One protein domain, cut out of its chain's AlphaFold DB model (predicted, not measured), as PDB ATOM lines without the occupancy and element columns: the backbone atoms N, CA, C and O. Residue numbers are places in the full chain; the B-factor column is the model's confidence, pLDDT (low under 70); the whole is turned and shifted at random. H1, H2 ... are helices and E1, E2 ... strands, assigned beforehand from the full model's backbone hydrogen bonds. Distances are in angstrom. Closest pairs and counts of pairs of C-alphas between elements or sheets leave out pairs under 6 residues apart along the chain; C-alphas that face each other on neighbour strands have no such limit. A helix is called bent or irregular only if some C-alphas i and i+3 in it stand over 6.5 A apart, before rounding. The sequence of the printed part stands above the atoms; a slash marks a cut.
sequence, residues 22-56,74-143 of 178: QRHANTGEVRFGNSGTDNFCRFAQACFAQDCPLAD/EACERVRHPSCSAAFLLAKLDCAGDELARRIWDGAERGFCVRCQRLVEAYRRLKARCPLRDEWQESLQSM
ATOM      1  N   GLN A  22     -40.936  19.421  34.168       85.44
ATOM      2  CA  GLN A  22     -41.294  19.558  32.760       85.44
ATOM      3  C   GLN A  22     -40.783  18.353  31.976       85.44
ATOM      4  O   GLN A  22     -39.698  17.841  32.234       85.44
ATOM      5  N   ARG A  23     -41.552  17.898  30.989       83.00
ATOM      6  CA  ARG A  23     -41.106  16.870  30.045       83.00
ATOM      7  C   ARG A  23     -40.883  17.527  28.692       83.00
ATOM      8  O   ARG A  23     -41.789  18.167  28.161       83.00
ATOM      9  N   HIS A  24     -39.685  17.384  28.142       80.94
ATOM     10  CA  HIS A  24     -39.354  17.945  26.842       80.94
ATOM     11  C   HIS A  24     -40.217  17.289  25.756       80.94
ATOM     12  O   HIS A  24     -40.220  16.063  25.619       80.94
ATOM     13  N   ALA A  25     -40.943  18.103  24.985       80.19
ATOM     14  CA  ALA A  25     -41.984  17.632  24.067       80.19
ATOM     15  C   ALA A  25     -41.466  16.646  23.004       80.19
ATOM     16  O   ALA A  25     -42.175  15.718  22.632       80.19
ATOM     17  N   ASN A  26     -40.216  16.821  22.558       82.25
ATOM     18  CA  ASN A  26     -39.654  16.052  21.445       82.25
ATOM     19  C   ASN A  26     -38.759  14.886  21.887       82.25
ATOM     20  O   ASN A  26     -38.658  13.894  21.176       82.25
ATOM     21  N   THR A  27     -38.085  15.000  23.035       83.12
ATOM     22  CA  THR A  27     -37.108  13.990  23.498       83.12
ATOM     23  C   THR A  27     -37.631  13.157  24.661       83.12
ATOM     24  O   THR A  27     -37.044  12.133  24.993       83.12
ATOM     25  N   GLY A  28     -38.714  13.591  25.314       82.06
ATOM     26  CA  GLY A  28     -39.209  12.968  26.538       82.06
ATOM     27  C   GLY A  28     -38.298  13.162  27.755       82.06
ATOM     28  O   GLY A  28     -38.615  12.624  28.815       82.06
ATOM     29  N   GLU A  29     -37.206  13.922  27.614       83.00
ATOM     30  CA  GLU A  29     -36.267  14.247  28.688       83.00
ATOM     31  C   GLU A  29     -36.998  14.979  29.816       83.00
ATOM     32  O   GLU A  29     -37.772  15.909  29.568       83.00
ATOM     33  N   VAL A  30     -36.764  14.552  31.057       80.94
ATOM     34  CA  VAL A  30     -37.324  15.222  32.227       80.94
ATOM     35  C   VAL A  30     -36.408  16.373  32.622       80.94
ATOM     36  O   VAL A  30     -35.197  16.216  32.725       80.94
ATOM     37  N   ARG A  31     -37.004  17.545  32.814       83.94
ATOM     38  CA  ARG A  31     -36.341  18.796  33.161       83.94
ATOM     39  C   ARG A  31     -36.931  19.344  34.442       83.94
ATOM     40  O   ARG A  31     -38.146  19.295  34.646       83.94
ATOM     41  N   PHE A  32     -36.067  19.881  35.287       87.44
ATOM     42  CA  PHE A  32     -36.451  20.350  36.607       87.44
ATOM     43  C   PHE A  32     -36.353  21.860  36.695       87.44
ATOM     44  O   PHE A  32     -35.284  22.437  36.532       87.44
ATOM     45  N   GLY A  33     -37.466  22.492  37.018       88.81
ATOM     46  CA  GLY A  33     -37.516  23.902  37.322       88.81
ATOM     47  C   GLY A  33     -38.026  24.782  36.184       88.81
ATOM     48  O   GLY A  33     -37.828  24.516  34.999       88.81
ATOM     49  N   ASN A  34     -38.653  25.879  36.578       88.56
ATOM     50  CA  ASN A  34     -39.029  27.022  35.767       88.56
ATOM     51  C   ASN A  34     -38.422  28.275  36.413       88.56
ATOM     52  O   ASN A  34     -38.732  28.607  37.557       88.56
ATOM     53  N   SER A  35     -37.561  28.979  35.676       86.25
ATOM     54  CA  SER A  35     -36.825  30.147  36.176       86.25
ATOM     55  C   SER A  35     -37.721  31.311  36.611       86.25
ATOM     56  O   SER A  35     -37.317  32.101  37.465       86.25
ATOM     57  N   GLY A  36     -38.938  31.422  36.067       84.88
ATOM     58  CA  GLY A  36     -39.871  32.495  36.415       84.88
ATOM     59  C   GLY A  36     -40.630  32.249  37.719       84.88
ATOM     60  O   GLY A  36     -40.933  33.198  38.447       84.88
ATOM     61  N   THR A  37     -40.929  30.986  38.026       89.00
ATOM     62  CA  THR A  37     -41.871  30.620  39.093       89.00
ATOM     63  C   THR A  37     -41.207  29.928  40.268       89.00
ATOM     64  O   THR A  37     -41.614  30.159  41.398       89.00
ATOM     65  N   ASP A  38     -40.185  29.108  40.053       93.25
ATOM     66  CA  ASP A  38     -39.775  28.158  41.083       93.25
ATOM     67  C   ASP A  38     -38.735  28.749  42.033       93.25
ATOM     68  O   ASP A  38     -37.667  29.219  41.619       93.25
ATOM     69  N   ASN A  39     -39.004  28.674  43.335       94.69
ATOM     70  CA  ASN A  39     -38.077  29.187  44.342       94.69
ATOM     71  C   ASN A  39     -36.794  28.351  44.416       94.69
ATOM     72  O   ASN A  39     -35.722  28.904  44.679       94.69
ATOM     73  N   PHE A  40     -36.849  27.060  44.068       94.44
ATOM     74  CA  PHE A  40     -35.640  26.248  43.932       94.44
ATOM     75  C   PHE A  40     -34.702  26.766  42.830       94.44
ATOM     76  O   PHE A  40     -33.485  26.783  43.013       94.44
ATOM     77  N   CYS A  41     -35.243  27.256  41.712       92.75
ATOM     78  CA  CYS A  41     -34.441  27.856  40.642       92.75
ATOM     79  C   CYS A  41     -33.763  29.151  41.088       92.75
ATOM     80  O   CYS A  41     -32.601  29.388  40.768       92.75
ATOM     81  N   ARG A  42     -34.455  29.969  41.889       94.25
ATOM     82  CA  ARG A  42     -33.861  31.175  42.485       94.25
ATOM     83  C   ARG A  42     -32.718  30.825  43.434       94.25
ATOM     84  O   ARG A  42     -31.694  31.501  43.419       94.25
ATOM     85  N   PHE A  43     -32.870  29.760  44.220       94.69
ATOM     86  CA  PHE A  43     -31.798  29.215  45.054       94.69
ATOM     87  C   PHE A  43     -30.596  28.760  44.214       94.69
ATOM     88  O   PHE A  43     -29.471  29.182  44.490       94.69
ATOM     89  N   ALA A  44     -30.826  27.958  43.172       91.94
ATOM     90  CA  ALA A  44     -29.770  27.473  42.286       91.94
ATOM     91  C   ALA A  44     -28.997  28.634  41.631       91.94
ATOM     92  O   ALA A  44     -27.763  28.645  41.639       91.94
ATOM     93  N   GLN A  45     -29.706  29.663  41.167       91.75
ATOM     94  CA  GLN A  45     -29.086  30.842  40.570       91.75
ATOM     95  C   GLN A  45     -28.307  31.675  41.592       91.75
ATOM     96  O   GLN A  45     -27.151  32.022  41.355       91.75
ATOM     97  N   ALA A  46     -28.909  31.983  42.745       92.38
ATOM     98  CA  ALA A  46     -28.300  32.860  43.743       92.38
ATOM     99  C   ALA A  46     -27.046  32.252  44.385       92.38
ATOM    100  O   ALA A  46     -26.082  32.969  44.647       92.38
ATOM    101  N   CYS A  47     -27.054  30.943  44.639       90.50
ATOM    102  CA  CYS A  47     -25.961  30.273  45.339       90.50
ATOM    103  C   CYS A  47     -24.913  29.673  44.393       90.50
ATOM    104  O   CYS A  47     -23.759  29.531  44.793       90.50
ATOM    105  N   PHE A  48     -25.290  29.328  43.154       87.88
ATOM    106  CA  PHE A  48     -24.427  28.569  42.244       87.88
ATOM    107  C   PHE A  48     -24.349  29.112  40.810       87.88
ATOM    108  O   PHE A  48     -23.651  28.510  39.998       87.88
ATOM    109  N   ALA A  49     -25.034  30.218  40.481       88.19
ATOM    110  CA  ALA A  49     -25.161  30.721  39.102       88.19
ATOM    111  C   ALA A  49     -25.618  29.643  38.103       88.19
ATOM    112  O   ALA A  49     -25.102  29.532  36.994       88.19
ATOM    113  N   GLN A  50     -26.559  28.808  38.541       85.69
ATOM    114  CA  GLN A  50     -27.143  27.758  37.719       85.69
ATOM    115  C   GLN A  50     -28.524  28.176  37.237       85.69
ATOM    116  O   GLN A  50     -29.459  28.296  38.035       85.69
ATOM    117  N   ASP A  51     -28.644  28.321  35.922       85.06
ATOM    118  CA  ASP A  51     -29.909  28.625  35.278       85.06
ATOM    119  C   ASP A  51     -30.831  27.397  35.249       85.06
ATOM    120  O   ASP A  51     -30.401  26.243  35.161       85.06
ATOM    121  N   CYS A  52     -32.135  27.664  35.293       85.31
ATOM    122  CA  CYS A  52     -33.169  26.658  35.080       85.31
ATOM    123  C   CYS A  52     -33.654  26.646  33.622       85.31
ATOM    124  O   CYS A  52     -33.685  27.700  32.982       85.31
ATOM    125  N   PRO A  53     -34.139  25.499  33.112       83.69
ATOM    126  CA  PRO A  53     -34.322  24.231  33.819       83.69
ATOM    127  C   PRO A  53     -33.010  23.473  34.059       83.69
ATOM    128  O   PRO A  53     -32.149  23.396  33.187       83.69
ATOM    129  N   LEU A  54     -32.903  22.842  35.225       79.31
ATOM    130  CA  LEU A  54     -31.822  21.925  35.554       79.31
ATOM    131  C   LEU A  54     -31.988  20.664  34.693       79.31
ATOM    132  O   LEU A  54     -32.932  19.889  34.875       79.31
ATOM    133  N   ALA A  55     -31.087  20.484  33.728       66.94
ATOM    134  CA  ALA A  55     -30.932  19.228  33.000       66.94
ATOM    135  C   ALA A  55     -30.161  18.218  33.865       66.94
ATOM    136  O   ALA A  55     -29.319  18.607  34.680       66.94
ATOM    137  N   ASP A  56     -30.396  16.920  33.681       60.69
ATOM    138  CA  ASP A  56     -29.693  15.880  34.450       60.69
ATOM    139  C   ASP A  56     -28.199  15.751  34.084       60.69
ATOM    140  O   ASP A  56     -27.446  15.108  34.812       60.69
ATOM    141  N   GLU A  74     -14.893  31.944  44.225       78.31
ATOM    142  CA  GLU A  74     -16.058  32.754  44.603       78.31
ATOM    143  C   GLU A  74     -17.169  31.975  45.338       78.31
ATOM    144  O   GLU A  74     -18.166  32.561  45.761       78.31
ATOM    145  N   ALA A  75     -17.053  30.651  45.489       81.06
ATOM    146  CA  ALA A  75     -18.119  29.813  46.043       81.06
ATOM    147  C   ALA A  75     -18.480  30.220  47.480       81.06
ATOM    148  O   ALA A  75     -19.658  30.284  47.837       81.06
ATOM    149  N   CYS A  76     -17.472  30.553  48.290       84.44
ATOM    150  CA  CYS A  76     -17.698  31.023  49.651       84.44
ATOM    151  C   CYS A  76     -18.320  32.414  49.712       84.44
ATOM    152  O   CYS A  76     -19.220  32.632  50.521       84.44
ATOM    153  N   GLU A  77     -17.899  33.331  48.843       87.69
ATOM    154  CA  GLU A  77     -18.484  34.669  48.764       87.69
ATOM    155  C   GLU A  77     -19.978  34.587  48.420       87.69
ATOM    156  O   GLU A  77     -20.819  35.143  49.130       87.69
ATOM    157  N   ARG A  78     -20.331  33.792  47.401       88.62
ATOM    158  CA  ARG A  78     -21.726  33.595  46.977       88.62
ATOM    159  C   ARG A  78     -22.587  32.954  48.058       88.62
ATOM    160  O   ARG A  78     -23.686  33.435  48.322       88.62
ATOM    161  N   VAL A  79     -22.100  31.897  48.712       89.44
ATOM    162  CA  VAL A  79     -22.861  31.199  49.765       89.44
ATOM    163  C   VAL A  79     -23.059  32.067  51.010       89.44
ATOM    164  O   VAL A  79     -24.099  31.967  51.667       89.44
ATOM    165  N   ARG A  80     -22.094  32.936  51.330       89.00
ATOM    166  CA  ARG A  80     -22.210  33.899  52.436       89.00
ATOM    167  C   ARG A  80     -23.104  35.087  52.090       89.00
ATOM    168  O   ARG A  80     -23.613  35.734  53.007       89.00
ATOM    169  N   HIS A  81     -23.325  35.368  50.808       92.88
ATOM    170  CA  HIS A  81     -24.150  36.491  50.396       92.88
ATOM    171  C   HIS A  81     -25.596  36.341  50.924       92.88
ATOM    172  O   HIS A  81     -26.208  35.274  50.772       92.88
ATOM    173  N   PRO A  82     -26.202  37.399  51.508       92.00
ATOM    174  CA  PRO A  82     -27.536  37.314  52.107       92.00
ATOM    175  C   PRO A  82     -28.611  36.798  51.147       92.00
ATOM    176  O   PRO A  82     -29.489  36.040  51.562       92.00
ATOM    177  N   SER A  83     -28.513  37.143  49.857       94.94
ATOM    178  CA  SER A  83     -29.453  36.670  48.830       94.94
ATOM    179  C   SER A  83     -29.459  35.147  48.680       94.94
ATOM    180  O   SER A  83     -30.537  34.574  48.541       94.94
ATOM    181  N   CYS A  84     -28.303  34.479  48.766       94.69
ATOM    182  CA  CYS A  84     -28.231  33.020  48.711       94.69
ATOM    183  C   CYS A  84     -28.931  32.403  49.930       94.69
ATOM    184  O   CYS A  84     -29.767  31.509  49.785       94.69
ATOM    185  N   SER A  85     -28.676  32.934  51.131       94.56
ATOM    186  CA  SER A  85     -29.324  32.443  52.353       94.56
ATOM    187  C   SER A  85     -30.848  32.629  52.336       94.56
ATOM    188  O   SER A  85     -31.583  31.711  52.701       94.56
ATOM    189  N   ALA A  86     -31.328  33.778  51.848       95.94
ATOM    190  CA  ALA A  86     -32.748  34.067  51.705       95.94
ATOM    191  C   ALA A  86     -33.404  33.148  50.664       95.94
ATOM    192  O   ALA A  86     -34.449  32.560  50.937       95.94
ATOM    193  N   ALA A  87     -32.766  32.962  49.504       95.81
ATOM    194  CA  ALA A  87     -33.264  32.071  48.460       95.81
ATOM    195  C   ALA A  87     -33.320  30.608  48.930       95.81
ATOM    196  O   ALA A  87     -34.307  29.924  48.672       95.81
ATOM    197  N   PHE A  88     -32.313  30.142  49.681       96.00
ATOM    198  CA  PHE A  88     -32.325  28.812  50.294       96.00
ATOM    199  C   PHE A  88     -33.493  28.631  51.269       96.00
ATOM    200  O   PHE A  88     -34.141  27.588  51.259       96.00
ATOM    201  N   LEU A  89     -33.762  29.623  52.124       95.94
ATOM    202  CA  LEU A  89     -34.859  29.547  53.093       95.94
ATOM    203  C   LEU A  89     -36.224  29.514  52.404       95.94
ATOM    204  O   LEU A  89     -37.057  28.695  52.781       95.94
ATOM    205  N   LEU A  90     -36.428  30.347  51.380       94.81
ATOM    206  CA  LEU A  90     -37.653  30.333  50.577       94.81
ATOM    207  C   LEU A  90     -37.833  28.986  49.872       94.81
ATOM    208  O   LEU A  90     -38.858  28.338  50.045       94.81
ATOM    209  N   ALA A  91     -36.799  28.507  49.175       95.50
ATOM    210  CA  ALA A  91     -36.837  27.195  48.536       95.50
ATOM    211  C   ALA A  91     -37.117  26.072  49.547       95.50
ATOM    212  O   ALA A  91     -37.903  25.178  49.255       95.50
ATOM    213  N   LYS A  92     -36.531  26.123  50.751       95.62
ATOM    214  CA  LYS A  92     -36.794  25.139  51.809       95.62
ATOM    215  C   LYS A  92     -38.251  25.168  52.271       95.62
ATOM    216  O   LYS A  92     -38.817  24.104  52.488       95.62
ATOM    217  N   LEU A  93     -38.841  26.351  52.447       94.75
ATOM    218  CA  LEU A  93     -40.237  26.480  52.873       94.75
ATOM    219  C   LEU A  93     -41.183  25.797  51.879       94.75
ATOM    220  O   LEU A  93     -42.051  25.039  52.305       94.75
ATOM    221  N   ASP A  94     -40.952  25.979  50.578       93.62
ATOM    222  CA  ASP A  94     -41.820  25.391  49.553       93.62
ATOM    223  C   ASP A  94     -41.499  23.919  49.276       93.62
ATOM    224  O   ASP A  94     -42.393  23.119  49.008       93.62
ATOM    225  N   CYS A  95     -40.220  23.537  49.330       92.94
ATOM    226  CA  CYS A  95     -39.759  22.192  48.980       92.94
ATOM    227  C   CYS A  95     -39.748  21.196  50.136       92.94
ATOM    228  O   CYS A  95     -39.521  20.014  49.897       92.94
ATOM    229  N   ALA A  96     -39.952  21.644  51.375       94.00
ATOM    230  CA  ALA A  96     -39.880  20.808  52.571       94.00
ATOM    231  C   ALA A  96     -41.142  20.958  53.448       94.00
ATOM    232  O   ALA A  96     -41.069  20.956  54.682       94.00
ATOM    233  N   GLY A  97     -42.309  21.111  52.810       90.38
ATOM    234  CA  GLY A  97     -43.589  21.318  53.496       90.38
ATOM    235  C   GLY A  97     -44.002  20.136  54.382       90.38
ATOM    236  O   GLY A  97     -44.364  20.316  55.549       90.38
ATOM    237  N   ASP A  98     -43.871  18.911  53.876       94.00
ATOM    238  CA  ASP A  98     -44.192  17.678  54.604       94.00
ATOM    239  C   ASP A  98     -42.944  16.928  55.117       94.00
ATOM    240  O   ASP A  98     -41.803  17.350  54.916       94.00
ATOM    241  N   GLU A  99     -43.160  15.838  55.859       96.06
ATOM    242  CA  GLU A  99     -42.081  15.052  56.466       96.06
ATOM    243  C   GLU A  99     -41.200  14.347  55.424       96.06
ATOM    244  O   GLU A  99     -39.975  14.382  55.540       96.06
ATOM    245  N   LEU A 100     -41.799  13.742  54.394       93.38
ATOM    246  CA  LEU A 100     -41.063  13.060  53.328       93.38
ATOM    247  C   LEU A 100     -40.210  14.067  52.548       93.38
ATOM    248  O   LEU A 100     -39.014  13.856  52.350       93.38
ATOM    249  N   ALA A 101     -40.807  15.195  52.171       92.19
ATOM    250  CA  ALA A 101     -40.145  16.296  51.491       92.19
ATOM    251  C   ALA A 101     -38.983  16.860  52.325       92.19
ATOM    252  O   ALA A 101     -37.902  17.111  51.789       92.19
ATOM    253  N   ARG A 102     -39.144  16.964  53.654       95.69
ATOM    254  CA  ARG A 102     -38.044  17.292  54.579       95.69
ATOM    255  C   ARG A 102     -36.922  16.269  54.551       95.69
ATOM    256  O   ARG A 102     -35.772  16.670  54.413       95.69
ATOM    257  N   ARG A 103     -37.220  14.970  54.629       95.88
ATOM    258  CA  ARG A 103     -36.182  13.924  54.558       95.88
ATOM    259  C   ARG A 103     -35.434  13.957  53.227       95.88
ATOM    260  O   ARG A 103     -34.212  13.818  53.216       95.88
ATOM    261  N   ILE A 104     -36.139  14.214  52.124       92.81
ATOM    262  CA  ILE A 104     -35.541  14.408  50.797       92.81
ATOM    263  C   ILE A 104     -34.644  15.650  50.776       92.81
ATOM    264  O   ILE A 104     -33.501  15.576  50.324       92.81
ATOM    265  N   TRP A 105     -35.133  16.782  51.287       94.19
ATOM    266  CA  TRP A 105     -34.369  18.026  51.389       94.19
ATOM    267  C   TRP A 105     -33.117  17.857  52.257       94.19
ATOM    268  O   TRP A 105     -32.041  18.368  51.942       94.19
ATOM    269  N   ASP A 106     -33.227  17.123  53.357       93.62
ATOM    270  CA  ASP A 106     -32.137  16.852  54.291       93.62
ATOM    271  C   ASP A 106     -31.157  15.778  53.801       93.62
ATOM    272  O   ASP A 106     -30.078  15.639  54.370       93.62
ATOM    273  N   GLY A 107     -31.462  15.111  52.684       91.06
ATOM    274  CA  GLY A 107     -30.617  14.068  52.097       91.06
ATOM    275  C   GLY A 107     -30.730  12.714  52.802       91.06
ATOM    276  O   GLY A 107     -29.962  11.806  52.501       91.06
ATOM    277  N   ALA A 108     -31.689  12.558  53.719       93.19
ATOM    278  CA  ALA A 108     -31.974  11.298  54.404       93.19
ATOM    279  C   ALA A 108     -32.727  10.298  53.509       93.19
ATOM    280  O   ALA A 108     -32.671   9.093  53.737       93.19
ATOM    281  N   GLU A 109     -33.429  10.792  52.487       94.12
ATOM    282  CA  GLU A 109     -34.176   9.982  51.528       94.12
ATOM    283  C   GLU A 109     -33.898  10.468  50.101       94.12
ATOM    284  O   GLU A 109     -33.669  11.656  49.876       94.12
ATOM    285  N   ARG A 110     -33.876   9.565  49.114       90.19
ATOM    286  CA  ARG A 110     -33.581   9.936  47.723       90.19
ATOM    287  C   ARG A 110     -34.826  10.524  47.061       90.19
ATOM    288  O   ARG A 110     -35.853   9.861  46.955       90.19
ATOM    289  N   GLY A 111     -34.711  11.758  46.591       87.25
ATOM    290  CA  GLY A 111     -35.737  12.440  45.816       87.25
ATOM    291  C   GLY A 111     -35.653  12.114  44.330       87.25
ATOM    292  O   GLY A 111     -34.712  11.483  43.849       87.25
ATOM    293  N   PHE A 112     -36.645  12.596  43.587       86.00
ATOM    294  CA  PHE A 112     -36.716  12.386  42.145       86.00
ATOM    295  C   PHE A 112     -35.657  13.210  41.381       86.00
ATOM    296  O   PHE A 112     -34.993  12.685  40.494       86.00
ATOM    297  N   CYS A 113     -35.427  14.470  41.776       86.19
ATOM    298  CA  CYS A 113     -34.353  15.302  41.225       86.19
ATOM    299  C   CYS A 113     -33.054  15.125  42.033       86.19
ATOM    300  O   CYS A 113     -32.810  15.839  43.010       86.19
ATOM    301  N   VAL A 114     -32.190  14.193  41.620       85.00
ATOM    302  CA  VAL A 114     -30.901  13.933  42.295       85.00
ATOM    303  C   VAL A 114     -29.999  15.169  42.274       85.00
ATOM    304  O   VAL A 114     -29.363  15.493  43.277       85.00
ATOM    305  N   ARG A 115     -29.979  15.908  41.157       83.69
ATOM    306  CA  ARG A 115     -29.206  17.153  41.033       83.69
ATOM    307  C   ARG A 115     -29.655  18.201  42.053       83.69
ATOM    308  O   ARG A 115     -28.817  18.833  42.683       83.69
ATOM    309  N   CYS A 116     -30.959  18.321  42.286       88.06
ATOM    310  CA  CYS A 116     -31.511  19.238  43.278       88.06
ATOM    311  C   CYS A 116     -31.022  18.895  44.693       88.06
ATOM    312  O   CYS A 116     -30.603  19.780  45.438       88.06
ATOM    313  N   GLN A 117     -30.991  17.610  45.052       88.88
ATOM    314  CA  GLN A 117     -30.458  17.183  46.349       88.88
ATOM    315  C   GLN A 117     -28.965  17.496  46.490       88.88
ATOM    316  O   GLN A 117     -28.545  18.006  47.528       88.88
ATOM    317  N   ARG A 118     -28.179  17.274  45.429       86.38
ATOM    318  CA  ARG A 118     -26.747  17.614  45.410       86.38
ATOM    319  C   ARG A 118     -26.501  19.108  45.623       86.38
ATOM    320  O   ARG A 118     -25.581  19.459  46.350       86.38
ATOM    321  N   LEU A 119     -27.333  19.986  45.057       88.94
ATOM    322  CA  LEU A 119     -27.238  21.438  45.282       88.94
ATOM    323  C   LEU A 119     -27.469  21.811  46.748       88.94
ATOM    324  O   LEU A 119     -26.727  22.608  47.324       88.94
ATOM    325  N   VAL A 120     -28.492  21.221  47.364       93.00
ATOM    326  CA  VAL A 120     -28.812  21.456  48.776       93.00
ATOM    327  C   VAL A 120     -27.676  20.964  49.674       93.00
ATOM    328  O   VAL A 120     -27.264  21.666  50.601       93.00
ATOM    329  N   GLU A 121     -27.123  19.790  49.379       90.38
ATOM    330  CA  GLU A 121     -25.973  19.245  50.096       90.38
ATOM    331  C   GLU A 121     -24.713  20.106  49.916       90.38
ATOM    332  O   GLU A 121     -24.056  20.445  50.904       90.38
ATOM    333  N   ALA A 122     -24.405  20.518  48.683       87.50
ATOM    334  CA  ALA A 122     -23.280  21.395  48.378       87.50
ATOM    335  C   ALA A 122     -23.376  22.713  49.155       87.50
ATOM    336  O   ALA A 122     -22.394  23.134  49.764       87.50
ATOM    337  N   TYR A 123     -24.565  23.322  49.223       91.12
ATOM    338  CA  TYR A 123     -24.785  24.534  50.014       91.12
ATOM    339  C   TYR A 123     -24.488  24.306  51.502       91.12
ATOM    340  O   TYR A 123     -23.786  25.113  52.112       91.12
ATOM    341  N   ARG A 124     -24.961  23.200  52.097       90.94
ATOM    342  CA  ARG A 124     -24.676  22.880  53.511       90.94
ATOM    343  C   ARG A 124     -23.180  22.699  53.760       90.94
ATOM    344  O   ARG A 124     -22.657  23.258  54.724       90.94
ATOM    345  N   ARG A 125     -22.498  21.947  52.890       86.94
ATOM    346  CA  ARG A 125     -21.050  21.698  52.984       86.94
ATOM    347  C   ARG A 125     -20.257  23.001  52.859       86.94
ATOM    348  O   ARG A 125     -19.405  23.268  53.699       86.94
ATOM    349  N   LEU A 126     -20.573  23.831  51.864       86.38
ATOM    350  CA  LEU A 126     -19.950  25.143  51.676       86.38
ATOM    351  C   LEU A 126     -20.177  26.044  52.888       86.38
ATOM    352  O   LEU A 126     -19.223  26.582  53.439       86.38
ATOM    353  N   LYS A 127     -21.416  26.144  53.373       88.25
ATOM    354  CA  LYS A 127     -21.750  26.976  54.532       88.25
ATOM    355  C   LYS A 127     -20.999  26.563  55.800       88.25
ATOM    356  O   LYS A 127     -20.646  27.430  56.591       88.25
ATOM    357  N   ALA A 128     -20.742  25.268  55.982       86.19
ATOM    358  CA  ALA A 128     -19.937  24.765  57.092       86.19
ATOM    359  C   ALA A 128     -18.432  25.048  56.918       86.19
ATOM    360  O   ALA A 128     -17.747  25.312  57.900       86.19
ATOM    361  N   ARG A 129     -17.914  25.006  55.682       82.50
ATOM    362  CA  ARG A 129     -16.480  25.165  55.382       82.50
ATOM    363  C   ARG A 129     -16.017  26.619  55.294       82.50
ATOM    364  O   ARG A 129     -14.913  26.925  55.719       82.50
ATOM    365  N   CYS A 130     -16.825  27.510  54.733       82.06
ATOM    366  CA  CYS A 130     -16.406  28.884  54.457       82.06
ATOM    367  C   CYS A 130     -15.952  29.710  55.675       82.06
ATOM    368  O   CYS A 130     -14.938  30.384  55.524       82.06
ATOM    369  N   PRO A 131     -16.589  29.658  56.865       74.25
ATOM    370  CA  PRO A 131     -16.060  30.380  58.029       74.25
ATOM    371  C   PRO A 131     -14.663  29.891  58.447       74.25
ATOM    372  O   PRO A 131     -13.823  30.701  58.819       74.25
ATOM    373  N   LEU A 132     -14.368  28.595  58.281       66.75
ATOM    374  CA  LEU A 132     -13.060  28.026  58.625       66.75
ATOM    375  C   LEU A 132     -11.932  28.572  57.744       66.75
ATOM    376  O   LEU A 132     -10.797  28.630  58.197       66.75
ATOM    377  N   ARG A 133     -12.219  28.965  56.495       63.56
ATOM    378  CA  ARG A 133     -11.217  29.528  55.578       63.56
ATOM    379  C   ARG A 133     -10.792  30.931  56.003       63.56
ATOM    380  O   ARG A 133      -9.606  31.233  55.950       63.56
ATOM    381  N   ASP A 134     -11.748  31.755  56.422       62.25
ATOM    382  CA  ASP A 134     -11.476  33.127  56.858       62.25
ATOM    383  C   ASP A 134     -10.731  33.120  58.197       62.25
ATOM    384  O   ASP A 134      -9.698  33.771  58.321       62.25
ATOM    385  N   GLU A 135     -11.176  32.289  59.148       66.88
ATOM    386  CA  GLU A 135     -10.479  32.076  60.425       66.88
ATOM    387  C   GLU A 135      -9.043  31.567  60.206       66.88
ATOM    388  O   GLU A 135      -8.099  32.051  60.834       66.88
ATOM    389  N   TRP A 136      -8.841  30.632  59.270       70.62
ATOM    390  CA  TRP A 136      -7.503  30.170  58.892       70.62
ATOM    391  C   TRP A 136      -6.659  31.263  58.243       70.62
ATOM    392  O   TRP A 136      -5.470  31.374  58.537       70.62
ATOM    393  N   GLN A 137      -7.243  32.057  57.348       73.56
ATOM    394  CA  GLN A 137      -6.535  33.125  56.655       73.56
ATOM    395  C   GLN A 137      -6.113  34.231  57.628       73.56
ATOM    396  O   GLN A 137      -4.975  34.695  57.554       73.56
ATOM    397  N   GLU A 138      -6.984  34.607  58.564       75.50
ATOM    398  CA  GLU A 138      -6.674  35.550  59.641       75.50
ATOM    399  C   GLU A 138      -5.586  34.995  60.566       75.50
ATOM    400  O   GLU A 138      -4.606  35.688  60.849       75.50
ATOM    401  N   SER A 139      -5.687  33.724  60.972       75.06
ATOM    402  CA  SER A 139      -4.664  33.075  61.798       75.06
ATOM    403  C   SER A 139      -3.305  33.013  61.089       75.06
ATOM    404  O   SER A 139      -2.277  33.283  61.712       75.06
ATOM    405  N   LEU A 140      -3.276  32.686  59.793       81.88
ATOM    406  CA  LEU A 140      -2.046  32.648  58.994       81.88
ATOM    407  C   LEU A 140      -1.445  34.044  58.805       81.88
ATOM    408  O   LEU A 140      -0.231  34.203  58.927       81.88
ATOM    409  N   GLN A 141      -2.271  35.058  58.534       84.00
ATOM    410  CA  GLN A 141      -1.808  36.444  58.449       84.00
ATOM    411  C   GLN A 141      -1.246  36.931  59.785       84.00
ATOM    412  O   GLN A 141      -0.193  37.567  59.794       84.00
ATOM    413  N   SER A 142      -1.888  36.582  60.902       83.56
ATOM    414  CA  SER A 142      -1.393  36.900  62.243       83.56
ATOM    415  C   SER A 142      -0.018  36.274  62.489       83.56
ATOM    416  O   SER A 142       0.916  36.995  62.835       83.56
ATOM    417  N   MET A 143       0.146  34.970  62.235       83.06
ATOM    418  CA  MET A 143       1.435  34.281  62.408       83.06
ATOM    419  C   MET A 143       2.530  34.865  61.507       83.06
ATOM    420  O   MET A 143       3.635  35.134  61.967       83.06
TER     421      MET A 143
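AT A GLANCE: This is residues 22 to 56 and 74 to 143 of the 178 residues of the protein "Hypothetical protein" of Alexandrium catenella (UniProt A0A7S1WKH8). A small helical body, with H1 and H3 packed together and H5a near H3, has H2 and H4 toward opposite ends of H5a; the bent helix H5 runs on beyond the body, and its residues 135 to 143 stick out as a free arm. At the other end of the long axis, residues 22 to 32 fold back on themselves in a small loop that holds E1. The printed part has 105 residues, with one named strand and five named helices in the order E1, H1, H2, H3, H4, H5, and its class is mostly helix. The whole is loose, with a radius of gyration of the C-alphas of 16.0 A, and spans 60 by 29 by 20 A, a rod whose length the arm and the loop make.

IN THESE COORDINATES: E1 is residues 30 to 32, beginning at C-alpha 30 (-37.324, 15.222, 32.227). H1 is residues 39 to 48, 13.8 A from first to last C-alpha. After the cut come H2, residues 75 to 80, and H3, residues 82 to 95, 19.7 A long from C-alpha 82 (-27.536, 37.314, 52.107). H4 is residues 99 to 106, 10.3 A long. H5, residues 114 to 143, was assigned as one helix by its hydrogen bonds but is bent, with C-alphas 128 and 131 6.9 A apart. Its arms are H5a, residues 114 to 128, 21.4 A long, and H5b, residues 131 to 143, 18.5 A long, ending at C-alpha 143 (1.435, 34.281, 62.408).

HOW THE PARTS SIT: E1 pairs with no named strand, but its residues 30 to 31 pair antiparallel with residues 22 to 23. E1 and H1 are apart. H1 and H3 touch, closest at the C-alphas of Phe 43 and Ala 87, 4.7 A, opposite ways at a shallow tilt of 34 degrees, only just short of steep. H1 touches H2, closest at the C-alphas of Cys 47 and Val 79, 5.5 A, at a steep tilt of 55 degrees. H3 and H4 form a helical hairpin at 31 degrees; H3 touches H4 with residues 92 to 95 alone, and the closest C-alphas, of Cys 95 and Ala 101, are 6.4 A apart. H5a touches H4 with residues 117 to 121 alone, closest at the C-alphas of Trp 105 and Gln 117, 6.4 A. H5a touches H2 with residues 123 to 127 alone, about perpendicular at 74 degrees, closest at the C-alphas of Val 79 and Lys 127, 6.5 A. H3 and H5a are near each other, and H5b touches no helix. In H1, H2, H3, H4, H5a and H5b every O i to N i+4 pair is within hydrogen-bond range.

THE WHOLE: The C-alphas of Asn 26 and Met 143, the two farthest apart, are 60.8 A apart. Residues 57 to 73 are not printed, and C-alphas 56 and 74 stand 24.0 A apart across this cut. Of the links that are printed whole, none is long. The mean pLDDT of the printed part is 86.9, with residues 55 to 56 and 132 to 135 under 70.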